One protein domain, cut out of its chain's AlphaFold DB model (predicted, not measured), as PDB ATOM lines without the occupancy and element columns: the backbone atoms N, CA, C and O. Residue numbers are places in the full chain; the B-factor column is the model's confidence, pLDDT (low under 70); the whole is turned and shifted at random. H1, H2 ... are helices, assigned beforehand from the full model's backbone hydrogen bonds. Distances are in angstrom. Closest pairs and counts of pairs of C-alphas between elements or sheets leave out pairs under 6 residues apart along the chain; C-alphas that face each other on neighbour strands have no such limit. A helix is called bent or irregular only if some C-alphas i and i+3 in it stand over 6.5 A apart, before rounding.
ATOM      1  N   GLU A  97       0.955 -16.696  29.293       90.69
ATOM      2  CA  GLU A  97       0.839 -17.959  30.034       90.69
ATOM      3  C   GLU A  97       2.210 -18.459  30.517       90.69
ATOM      4  O   GLU A  97       2.368 -18.858  31.670       90.69
ATOM      5  N   SER A  98       3.233 -18.378  29.660       89.44
ATOM      6  CA  SER A  98       4.606 -18.753  30.023       89.44
ATOM      7  C   SER A  98       5.160 -17.883  31.153       89.44
ATOM      8  O   SER A  98       5.847 -18.382  32.044       89.44
ATOM      9  N   GLU A  99       4.871 -16.583  31.131       90.69
ATOM     10  CA  GLU A  99       5.267 -15.655  32.187       90.69
ATOM     11  C   GLU A  99       4.555 -15.947  33.515       90.69
ATOM     12  O   GLU A  99       5.206 -15.991  34.560       90.69
ATOM     13  N   GLU A 100       3.245 -16.200  33.486       92.00
ATOM     14  CA  GLU A 100       2.474 -16.566  34.677       92.00
ATOM     15  C   GLU A 100       3.010 -17.857  35.313       92.00
ATOM     16  O   GLU A 100       3.270 -17.893  36.519       92.00
ATOM     17  N   LEU A 101       3.307 -18.868  34.491       93.50
ATOM     18  CA  LEU A 101       3.912 -20.120  34.939       93.50
ATOM     19  C   LEU A 101       5.278 -19.902  35.613       93.50
ATOM     20  O   LEU A 101       5.566 -20.517  36.640       93.50
ATOM     21  N   LEU A 102       6.127 -19.029  35.062       93.12
ATOM     22  CA  LEU A 102       7.424 -18.702  35.664       93.12
ATOM     23  C   LEU A 102       7.270 -18.007  37.020       93.12
ATOM     24  O   LEU A 102       8.025 -18.295  37.952       93.12
ATOM     25  N   LEU A 103       6.297 -17.101  37.144       94.75
ATOM     26  CA  LEU A 103       5.994 -16.445  38.413       94.75
ATOM     27  C   LEU A 103       5.543 -17.472  39.453       94.75
ATOM     28  O   LEU A 103       6.072 -17.467  40.564       94.75
ATOM     29  N   ASP A 104       4.628 -18.372  39.098       94.88
ATOM     30  CA  ASP A 104       4.154 -19.441  39.984       94.88
ATOM     31  C   ASP A 104       5.303 -20.341  40.450       94.88
ATOM     32  O   ASP A 104       5.504 -20.512  41.657       94.88
ATOM     33  N   GLN A 105       6.129 -20.814  39.511       93.19
ATOM     34  CA  GLN A 105       7.314 -21.623  39.806       93.19
ATOM     35  C   GLN A 105       8.286 -20.903  40.743       93.19
ATOM     36  O   GLN A 105       8.799 -21.507  41.687       93.19
ATOM     37  N   PHE A 106       8.535 -19.607  40.525       95.62
ATOM     38  CA  PHE A 106       9.357 -18.819  41.442       95.62
ATOM     39  C   PHE A 106       8.730 -18.754  42.838       95.62
ATOM     40  O   PHE A 106       9.437 -18.907  43.835       95.62
ATOM     41  N   GLY A 107       7.419 -18.518  42.919       94.31
ATOM     42  CA  GLY A 107       6.686 -18.435  44.178       94.31
ATOM     43  C   GLY A 107       6.871 -19.691  45.024       94.31
ATOM     44  O   GLY A 107       7.315 -19.582  46.172       94.31
ATOM     45  N   GLU A 108       6.606 -20.853  44.426       93.06
ATOM     46  CA  GLU A 108       6.768 -22.173  45.043       93.06
ATOM     47  C   GLU A 108       8.224 -22.458  45.423       93.06
ATOM     48  O   GLU A 108       8.511 -22.859  46.554       93.06
ATOM     49  N   ALA A 109       9.166 -22.201  44.508       91.88
ATOM     50  CA  ALA A 109      10.587 -22.431  44.748       91.88
ATOM     51  C   ALA A 109      11.125 -21.555  45.887       91.88
ATOM     52  O   ALA A 109      11.911 -22.026  46.711       91.88
ATOM     53  N   TRP A 110      10.691 -20.295  45.969       95.38
ATOM     54  CA  TRP A 110      11.045 -19.402  47.067       95.38
ATOM     55  C   TRP A 110      10.524 -19.927  48.404       95.38
ATOM     56  O   TRP A 110      11.274 -19.970  49.380       95.38
ATOM     57  N   ASP A 111       9.256 -20.336  48.460       93.56
ATOM     58  CA  ASP A 111       8.651 -20.826  49.701       93.56
ATOM     59  C   ASP A 111       9.323 -22.119  50.173       93.56
ATOM     60  O   ASP A 111       9.596 -22.267  51.364       93.56
ATOM     61  N   ALA A 112       9.701 -23.001  49.243       90.75
ATOM     62  CA  ALA A 112      10.457 -24.210  49.548       90.75
ATOM     63  C   ALA A 112      11.910 -23.932  49.984       90.75
ATOM     64  O   ALA A 112      12.425 -24.599  50.881       90.75
ATOM     65  N   ALA A 113      12.596 -22.979  49.344       88.44
ATOM     66  CA  ALA A 113      14.022 -22.735  49.569       88.44
ATOM     67  C   ALA A 113      14.314 -21.800  50.750       88.44
ATOM     68  O   ALA A 113      15.305 -22.002  51.455       88.44
ATOM     69  N   MET A 114      13.494 -20.764  50.929       90.06
ATOM     70  CA  MET A 114      13.702 -19.705  51.917       90.06
ATOM     71  C   MET A 114      12.699 -19.788  53.068       90.06
ATOM     72  O   MET A 114      13.049 -19.462  54.201       90.06
ATOM     73  N   GLY A 115      11.439 -20.149  52.792       83.81
ATOM     74  CA  GLY A 115      10.341 -20.153  53.774       83.81
ATOM     75  C   GLY A 115       9.994 -18.778  54.371       83.81
ATOM     76  O   GLY A 115       9.088 -18.663  55.194       83.81
ATOM     77  N   SER A 116      10.717 -17.724  53.982       87.31
ATOM     78  CA  SER A 116      10.497 -16.345  54.414       87.31
ATOM     79  C   SER A 116       9.411 -15.654  53.595       87.31
ATOM     80  O   SER A 116       9.294 -15.931  52.399       87.31
ATOM     81  N   PRO A 117       8.668 -14.698  54.179       90.81
ATOM     82  CA  PRO A 117       7.640 -13.980  53.453       90.81
ATOM     83  C   PRO A 117       8.258 -13.107  52.355       90.81
ATOM     84  O   PRO A 117       9.252 -12.405  52.564       90.81
ATOM     85  N   LYS A 118       7.625 -13.147  51.184       94.50
ATOM     86  CA  LYS A 118       7.848 -12.206  50.081       94.50
ATOM     87  C   LYS A 118       7.069 -10.908  50.355       94.50
ATOM     88  O   LYS A 118       6.180 -10.892  51.206       94.50
ATOM     89  N   SER A 119       7.373  -9.816  49.648       94.31
ATOM     90  CA  SER A 119       6.482  -8.640  49.655       94.31
ATOM     91  C   SER A 119       5.132  -8.973  49.020       94.31
ATOM     92  O   SER A 119       5.080  -9.854  48.171       94.31
ATOM     93  N   GLU A 120       4.073  -8.226  49.337       94.69
ATOM     94  CA  GLU A 120       2.754  -8.407  48.703       94.69
ATOM     95  C   GLU A 120       2.840  -8.322  47.164       94.69
ATOM     96  O   GLU A 120       2.356  -9.211  46.468       94.69
ATOM     97  N   ASP A 121       3.600  -7.356  46.636       95.06
ATOM     98  CA  ASP A 121       3.775  -7.126  45.190       95.06
ATOM     99  C   ASP A 121       4.964  -7.884  44.568       95.06
ATOM    100  O   ASP A 121       5.592  -7.431  43.604       95.06
ATOM    101  N   TRP A 122       5.344  -9.036  45.126       96.50
ATOM    102  CA  TRP A 122       6.543  -9.749  44.670       96.50
ATOM    103  C   TRP A 122       6.494 -10.132  43.185       96.50
ATOM    104  O   TRP A 122       7.523 -10.070  42.515       96.50
ATOM    105  N   ARG A 123       5.308 -10.453  42.647       96.38
ATOM    106  CA  ARG A 123       5.127 -10.779  41.221       96.38
ATOM    107  C   ARG A 123       5.563  -9.631  40.314       96.38
ATOM    108  O   ARG A 123       6.327  -9.847  39.379       96.38
ATOM    109  N   ALA A 124       5.157  -8.404  40.641       95.81
ATOM    110  CA  ALA A 124       5.555  -7.213  39.896       95.81
ATOM    111  C   ALA A 124       7.072  -6.969  39.973       95.81
ATOM    112  O   ALA A 124       7.683  -6.527  38.998       95.81
ATOM    113  N   SER A 125       7.698  -7.301  41.108       96.69
ATOM    114  CA  SER A 125       9.156  -7.211  41.260       96.69
ATOM    115  C   SER A 125       9.880  -8.195  40.337       96.69
ATOM    116  O   SER A 125      10.788  -7.792  39.615       96.69
ATOM    117  N   ILE A 126       9.449  -9.461  40.304       97.06
ATOM    118  CA  ILE A 126      10.038 -10.488  39.432       97.06
ATOM    119  C   ILE A 126       9.840 -10.147  37.954       97.06
ATOM    120  O   ILE A 126      10.821 -10.137  37.211       97.06
ATOM    121  N   HIS A 127       8.625  -9.761  37.549       95.12
ATOM    122  CA  HIS A 127       8.355  -9.263  36.197       95.12
ATOM    123  C   HIS A 127       9.297  -8.104  35.832       95.12
ATOM    124  O   HIS A 127       9.889  -8.087  34.756       95.12
ATOM    125  N   THR A 128       9.480  -7.131  36.733       96.44
ATOM    126  CA  THR A 128      10.386  -5.991  36.500       96.44
ATOM    127  C   THR A 128      11.836  -6.436  36.315       96.44
ATOM    128  O   THR A 128      12.539  -5.910  35.458       96.44
ATOM    129  N   PHE A 129      12.312  -7.409  37.091       97.38
ATOM    130  CA  PHE A 129      13.667  -7.923  36.910       97.38
ATOM    131  C   PHE A 129      13.831  -8.627  35.560       97.38
ATOM    132  O   PHE A 129      14.805  -8.363  34.853       97.38
ATOM    133  N   MET A 130      12.861  -9.459  35.172       95.12
ATOM    134  CA  MET A 130      12.864 -10.151  33.883       95.12
ATOM    135  C   MET A 130      12.808  -9.177  32.704       95.12
ATOM    136  O   MET A 130      13.578  -9.328  31.756       95.12
ATOM    137  N   SER A 131      11.970  -8.136  32.776       93.88
ATOM    138  CA  SER A 131      11.861  -7.125  31.713       93.88
ATOM    139  C   SER A 131      13.133  -6.287  31.546       93.88
ATOM    140  O   SER A 131      13.394  -5.767  30.463       93.88
ATOM    141  N   LEU A 132      13.963  -6.206  32.590       95.94
ATOM    142  CA  LEU A 132      15.291  -5.592  32.561       95.94
ATOM    143  C   LEU A 132      16.411  -6.571  32.164       95.94
ATOM    144  O   LEU A 132      17.590  -6.226  32.262       95.94
ATOM    145  N   GLY A 133      16.061  -7.774  31.702       93.56
ATOM    146  CA  GLY A 133      16.993  -8.773  31.178       93.56
ATOM    147  C   GLY A 133      17.505  -9.781  32.208       93.56
ATOM    148  O   GLY A 133      18.344 -10.619  31.873       93.56
ATOM    149  N   LEU A 134      17.018  -9.748  33.455       95.81
ATOM    150  CA  LEU A 134      17.386 -10.735  34.469       95.81
ATOM    151  C   LEU A 134      16.564 -12.019  34.280       95.81
ATOM    152  O   LEU A 134      15.516 -12.198  34.894       95.81
ATOM    153  N   GLY A 135      17.041 -12.909  33.409       93.06
ATOM    154  CA  GLY A 135      16.383 -14.191  33.143       93.06
ATOM    155  C   GLY A 135      16.322 -15.133  34.363       93.06
ATOM    156  O   GLY A 135      17.046 -14.921  35.346       93.06
ATOM    157  N   PRO A 136      15.511 -16.212  34.294       92.06
ATOM    158  CA  PRO A 136      15.238 -17.112  35.421       92.06
ATOM    159  C   PRO A 136      16.492 -17.651  36.118       92.06
ATOM    160  O   PRO A 136      16.556 -17.677  37.345       92.06
ATOM    161  N   GLU A 137      17.540 -17.978  35.363       93.06
ATOM    162  CA  GLU A 137      18.770 -18.540  35.934       93.06
ATOM    163  C   GLU A 137      19.535 -17.557  36.820       93.06
ATOM    164  O   GLU A 137      20.122 -17.931  37.841       93.06
ATOM    165  N   LEU A 138      19.501 -16.270  36.473       96.06
ATOM    166  CA  LEU A 138      20.106 -15.226  37.293       96.06
ATOM    167  C   LEU A 138      19.242 -14.906  38.518       96.06
ATOM    168  O   LEU A 138      19.785 -14.598  39.579       96.06
ATOM    169  N   ILE A 139      17.920 -15.052  38.408       95.88
ATOM    170  CA  ILE A 139      17.003 -14.945  39.548       95.88
ATOM    171  C   ILE A 139      17.250 -16.091  40.537       95.88
ATOM    172  O   ILE A 139      17.437 -15.845  41.729       95.88
ATOM    173  N   VAL A 140      17.356 -17.334  40.059       94.81
ATOM    174  CA  VAL A 140      17.716 -18.500  40.885       94.81
ATOM    175  C   VAL A 140      19.082 -18.299  41.541       94.81
ATOM    176  O   VAL A 140      19.259 -18.567  42.733       94.81
ATOM    177  N   ARG A 141      20.059 -17.756  40.805       95.19
ATOM    178  CA  ARG A 141      21.352 -17.367  41.378       95.19
ATOM    179  C   ARG A 141      21.195 -16.344  42.506       95.19
ATOM    180  O   ARG A 141      21.847 -16.503  43.535       95.19
ATOM    181  N   ALA A 142      20.347 -15.330  42.351       97.06
ATOM    182  CA  ALA A 142      20.100 -14.337  43.396       97.06
ATOM    183  C   ALA A 142      19.470 -14.956  44.657       97.06
ATOM    184  O   ALA A 142      19.875 -14.610  45.773       97.06
ATOM    185  N   VAL A 143      18.552 -15.919  44.502       95.88
ATOM    186  CA  VAL A 143      18.009 -16.707  45.626       95.88
ATOM    187  C   VAL A 143      19.131 -17.471  46.329       95.88
ATOM    188  O   VAL A 143      19.285 -17.373  47.546       95.88
ATOM    189  N   ASN A 144      19.973 -18.174  45.569       95.50
ATOM    190  CA  ASN A 144      21.081 -18.954  46.121       95.50
ATOM    191  C   ASN A 144      22.115 -18.092  46.854       95.50
ATOM    192  O   ASN A 144      22.588 -18.503  47.911       95.50
ATOM    193  N   ILE A 145      22.444 -16.908  46.325       95.88
ATOM    194  CA  ILE A 145      23.295 -15.928  47.013       95.88
ATOM    195  C   ILE A 145      22.637 -15.535  48.334       95.88
ATOM    196  O   ILE A 145      23.253 -15.672  49.381       95.88
ATOM    197  N   THR A 146      21.365 -15.130  48.305       96.38
ATOM    198  CA  THR A 146      20.618 -14.719  49.506       96.38
ATOM    199  C   THR A 146      20.631 -15.800  50.589       96.38
ATOM    200  O   THR A 146      20.866 -15.490  51.754       96.38
ATOM    201  N   ARG A 147      20.458 -17.072  50.210       93.62
ATOM    202  CA  ARG A 147      20.451 -18.218  51.134       93.62
ATOM    203  C   ARG A 147      21.789 -18.451  51.843       93.62
ATOM    204  O   ARG A 147      21.818 -19.074  52.897       93.62
ATOM    205  N   GLN A 148      22.901 -18.000  51.267       94.62
ATOM    206  CA  GLN A 148      24.236 -18.175  51.851       94.62
ATOM    207  C   GLN A 148      24.544 -17.157  52.957       94.62
ATOM    208  O   GLN A 148      25.559 -17.293  53.639       94.62
ATOM    209  N   HIS A 149      23.692 -16.147  53.148       93.88
ATOM    210  CA  HIS A 149      23.880 -15.120  54.163       93.88
ATOM    211  C   HIS A 149      23.034 -15.385  55.411       93.88
ATOM    212  O   HIS A 149      21.865 -15.756  55.325       93.88
ATOM    213  N   ASP A 150      23.620 -15.118  56.580       94.12
ATOM    214  CA  ASP A 150      22.918 -15.147  57.863       94.12
ATOM    215  C   ASP A 150      22.033 -13.897  58.005       94.12
ATOM    216  O   ASP A 150      22.457 -12.834  58.467       94.12
ATOM    217  N   LEU A 151      20.809 -13.999  57.487       92.44
ATOM    218  CA  LEU A 151      19.826 -12.923  57.436       92.44
ATOM    219  C   LEU A 151      18.580 -13.319  58.217       92.44
ATOM    220  O   LEU A 151      18.041 -14.412  58.041       92.44
ATOM    221  N   SER A 152      18.037 -12.369  58.981       93.19
ATOM    222  CA  SER A 152      16.690 -12.522  59.537       93.19
ATOM    223  C   SER A 152      15.660 -12.724  58.424       93.19
ATOM    224  O   SER A 152      15.734 -12.090  57.369       93.19
ATOM    225  N   THR A 153      14.644 -13.539  58.696       90.81
ATOM    226  CA  THR A 153      13.521 -13.822  57.790       90.81
ATOM    227  C   THR A 153      12.877 -12.544  57.232       90.81
ATOM    228  O   THR A 153      12.543 -12.478  56.056       90.81
ATOM    229  N   ALA A 154      12.783 -11.480  58.039       90.19
ATOM    230  CA  ALA A 154      12.233 -10.184  57.626       90.19
ATOM    231  C   ALA A 154      13.128  -9.391  56.646       90.19
ATOM    232  O   ALA A 154      12.659  -8.459  55.994       90.19
ATOM    233  N   SER A 155      14.420  -9.722  56.555       94.50
ATOM    234  CA  SER A 155      15.392  -9.022  55.702       94.50
ATOM    235  C   SER A 155      15.715  -9.771  54.409       94.50
ATOM    236  O   SER A 155      16.203  -9.149  53.467       94.50
ATOM    237  N   GLN A 156      15.435 -11.077  54.344       95.69
ATOM    238  CA  GLN A 156      15.796 -11.944  53.217       95.69
ATOM    239  C   GLN A 156      15.215 -11.456  51.885       95.69
ATOM    240  O   GLN A 156      15.965 -11.310  50.923       95.69
ATOM    241  N   TRP A 157      13.928 -11.097  51.839       97.06
ATOM    242  CA  TRP A 157      13.304 -10.554  50.626       97.06
ATOM    243  C   TRP A 157      13.982  -9.267  50.135       97.06
ATOM    244  O   TRP A 157      14.345  -9.140  48.966       97.06
ATOM    245  N   ARG A 158      14.220  -8.309  51.043       97.12
ATOM    246  CA  ARG A 158      14.878  -7.038  50.702       97.12
ATOM    247  C   ARG A 158      16.298  -7.268  50.187       97.12
ATOM    248  O   ARG A 158      16.713  -6.615  49.233       97.12
ATOM    249  N   TYR A 159      17.030  -8.181  50.824       97.50
ATOM    250  CA  TYR A 159      18.380  -8.540  50.412       97.50
ATOM    251  C   TYR A 159      18.384  -9.171  49.016       97.50
ATOM    252  O   TYR A 159      19.135  -8.717  48.156       97.50
ATOM    253  N   PHE A 160      17.493 -10.134  48.765       98.06
ATOM    254  CA  PHE A 160      17.303 -10.756  47.454       98.06
ATOM    255  C   PHE A 160      17.062  -9.719  46.353       98.06
ATOM    256  O   PHE A 160      17.784  -9.710  45.357       98.06
ATOM    257  N   CYS A 161      16.134  -8.780  46.560       98.12
ATOM    258  CA  CYS A 161      15.901  -7.700  45.599       98.12
ATOM    259  C   CYS A 161      17.167  -6.863  45.357       98.12
ATOM    260  O   CYS A 161      17.453  -6.485  44.222       98.12
ATOM    261  N   GLY A 162      17.954  -6.595  46.403       98.25
ATOM    262  CA  GLY A 162      19.246  -5.918  46.281       98.25
ATOM    263  C   GLY A 162      20.249  -6.691  45.417       98.25
ATOM    264  O   GLY A 162      20.930  -6.090  44.585       98.25
ATOM    265  N   VAL A 163      20.308  -8.019  45.561       98.25
ATOM    266  CA  VAL A 163      21.135  -8.888  44.709       98.25
ATOM    267  C   VAL A 163      20.667  -8.822  43.254       98.25
ATOM    268  O   VAL A 163      21.500  -8.616  42.374       98.25
ATOM    269  N   CYS A 164      19.358  -8.908  42.991       98.50
ATOM    270  CA  CYS A 164      18.799  -8.773  41.640       98.50
ATOM    271  C   CYS A 164      19.186  -7.439  40.987       98.50
ATOM    272  O   CYS A 164      19.674  -7.420  39.858       98.50
ATOM    273  N   TRP A 165      19.053  -6.322  41.709       98.50
ATOM    274  CA  TRP A 165      19.440  -5.004  41.195       98.50
ATOM    275  C   TRP A 165      20.939  -4.869  40.918       98.50
ATOM    276  O   TRP A 165      21.327  -4.185  39.970       98.50
ATOM    277  N   ASN A 166      21.795  -5.508  41.720       98.31
ATOM    278  CA  ASN A 166      23.229  -5.554  41.438       98.31
ATOM    279  C   ASN A 166      23.515  -6.349  40.157       98.31
ATOM    280  O   ASN A 166      24.223  -5.845  39.292       98.31
ATOM    281  N   LEU A 167      22.901  -7.525  39.989       98.12
ATOM    282  CA  LEU A 167      23.061  -8.337  38.776       98.12
ATOM    283  C   LEU A 167      22.586  -7.600  37.514       98.12
ATOM    284  O   LEU A 167      23.253  -7.665  36.486       98.12
ATOM    285  N   ILE A 168      21.475  -6.862  37.589       97.94
ATOM    286  CA  ILE A 168      20.987  -6.025  36.480       97.94
ATOM    287  C   ILE A 168      22.007  -4.938  36.127       97.94
ATOM    288  O   ILE A 168      22.299  -4.721  34.951       97.94
ATOM    289  N   ARG A 169      22.594  -4.273  37.128       97.81
ATOM    290  CA  ARG A 169      23.631  -3.255  36.901       97.81
ATOM    291  C   ARG A 169      24.875  -3.852  36.245       97.81
ATOM    292  O   ARG A 169      25.453  -3.233  35.350       97.81
ATOM    293  N   ASP A 170      25.269  -5.051  36.664       96.56
ATOM    294  CA  ASP A 170      26.402  -5.774  36.087       96.56
ATOM    295  C   ASP A 170      26.124  -6.161  34.628       96.56
ATOM    296  O   ASP A 170      26.988  -5.968  33.770       96.56
ATOM    297  N   LEU A 171      24.903  -6.627  34.332       94.75
ATOM    298  CA  LEU A 171      24.444  -6.948  32.979       94.75
ATOM    299  C   LEU A 171      24.480  -5.715  32.070       94.75
ATOM    300  O   LEU A 171      25.062  -5.760  30.988       94.75
ATOM    301  N   GLN A 172      23.921  -4.594  32.526       93.75
ATOM    302  CA  GLN A 172      23.929  -3.327  31.790       93.75
ATOM    303  C   GLN A 172      25.355  -2.825  31.541       93.75
ATOM    304  O   GLN A 172      25.680  -2.383  30.440       93.75
ATOM    305  N   SER A 173      26.234  -2.952  32.536       94.62
ATOM    306  CA  SER A 173      27.646  -2.581  32.401       94.62
ATOM    307  C   SER A 173      28.383  -3.476  31.400       94.62
ATOM    308  O   SER A 173      29.241  -2.999  30.662       94.62
ATOM    309  N   ALA A 174      28.067  -4.775  31.363       92.38
ATOM    310  CA  ALA A 174      28.622  -5.707  30.383       92.38
ATOM    311  C   ALA A 174      28.130  -5.406  28.962       92.38
ATOM    312  O   ALA A 174      28.944  -5.370  28.044       92.38
ATOM    313  N   ALA A 175      26.835  -5.125  28.797       92.06
ATOM    314  CA  ALA A 175      26.265  -4.710  27.520       92.06
ATOM    315  C   ALA A 175      26.910  -3.413  26.998       92.06
ATOM    316  O   ALA A 175      27.246  -3.338  25.821       92.06
ATOM    317  N   GLY A 176      27.154  -2.430  27.875       91.81
ATOM    318  CA  GLY A 176      27.860  -1.194  27.520       91.81
ATOM    319  C   GLY A 176      29.261  -1.450  26.958       91.81
ATOM    320  O   GLY A 176      29.580  -0.962  25.880       91.81
ATOM    321  N   ARG A 177      30.056  -2.307  27.616       92.50
ATOM    322  CA  ARG A 177      31.397  -2.676  27.121       92.50
ATOM    323  C   ARG A 177      31.362  -3.327  25.737       92.50
ATOM    324  O   ARG A 177      32.189  -2.999  24.903       92.50
ATOM    325  N   LEU A 178      30.391  -4.206  25.472       89.12
ATOM    326  CA  LEU A 178      30.252  -4.851  24.158       89.12
ATOM    327  C   LEU A 178      29.967  -3.844  23.032       89.12
ATOM    328  O   LEU A 178      30.439  -4.029  21.909       89.12
ATOM    329  N   LEU A 179      29.208  -2.786  23.332       85.19
ATOM    330  CA  LEU A 179      28.950  -1.696  22.392       85.19
ATOM    331  C   LEU A 179      30.197  -0.824  22.179       85.19
ATOM    332  O   LEU A 179      30.489  -0.467  21.038       85.19
ATOM    333  N   ASP A 180      30.939  -0.524  23.246       80.69
ATOM    334  CA  ASP A 180      32.167   0.283  23.192       80.69
ATOM    335  C   ASP A 180      33.315  -0.442  22.462       80.69
ATOM    336  O   ASP A 180      34.072   0.182  21.718       80.69
ATOM    337  N   ASP A 181      33.403  -1.769  22.603       77.12
ATOM    338  CA  ASP A 181      34.412  -2.624  21.961       77.12
ATOM    339  C   ASP A 181      34.100  -2.921  20.474       77.12
ATOM    340  O   ASP A 181      34.788  -3.720  19.832       77.12
ATOM    341  N   GLY A 182      33.053  -2.312  19.898       59.12
ATOM    342  CA  GLY A 182      32.700  -2.439  18.478       59.12
ATOM    343  C   GLY A 182      32.262  -3.845  18.043       59.12
ATOM    344  O   GLY A 182      32.188  -4.125  16.848       59.12
TER     345      GLY A 182
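Overview. This is residues 97 to 182 of the 191 residues of the protein "HNH endonuclease domain protein" of Propionibacterium freudenreichii (UniProt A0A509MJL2). Two loose layers of paired helices cross: H1 and H3 run side by side over H2 and H4, also side by side. Residues 173 to 182, mostly the last turns of the long H4, stick out as an arm. The 86 printed residues hold four named helices, H1 to H4 in order, all helix; the whole is only just compact, close to loose, radius of gyration of the C-alphas 13.9 A, flat, 45 by 35 by 18 A.

Along the chain. H1, residues 97 to 113, begins at C-alpha 97 (0.839, -17.959, 30.034) and is 24.0 A long. H2 is residues 122 to 131, 14.2 A, and H3 residues 136 to 147, 16.6 A. H4, residues 153 to 180, 41.8 A, ends at C-alpha 180 (32.167, 0.283, 23.192); it is irregular, C-alphas 154 and 157 being 7.1 A apart.

Arrangement. H1 and H2 only just touch, 3 pairs of C-alphas within 8 A, closest Leu 103 and Arg 123, 6.4 A. H3 touches H4 at a steep tilt of 46 degrees, closest C-alphas Thr 146 and Phe 160, 5.6 A. H1, H2 and H3 have every O i to N i+4 pair within hydrogen-bond range, H4 22 of 24.

Size, cuts and confidence. The printed part has no cut and no long link; residue 182 is under pLDDT 70.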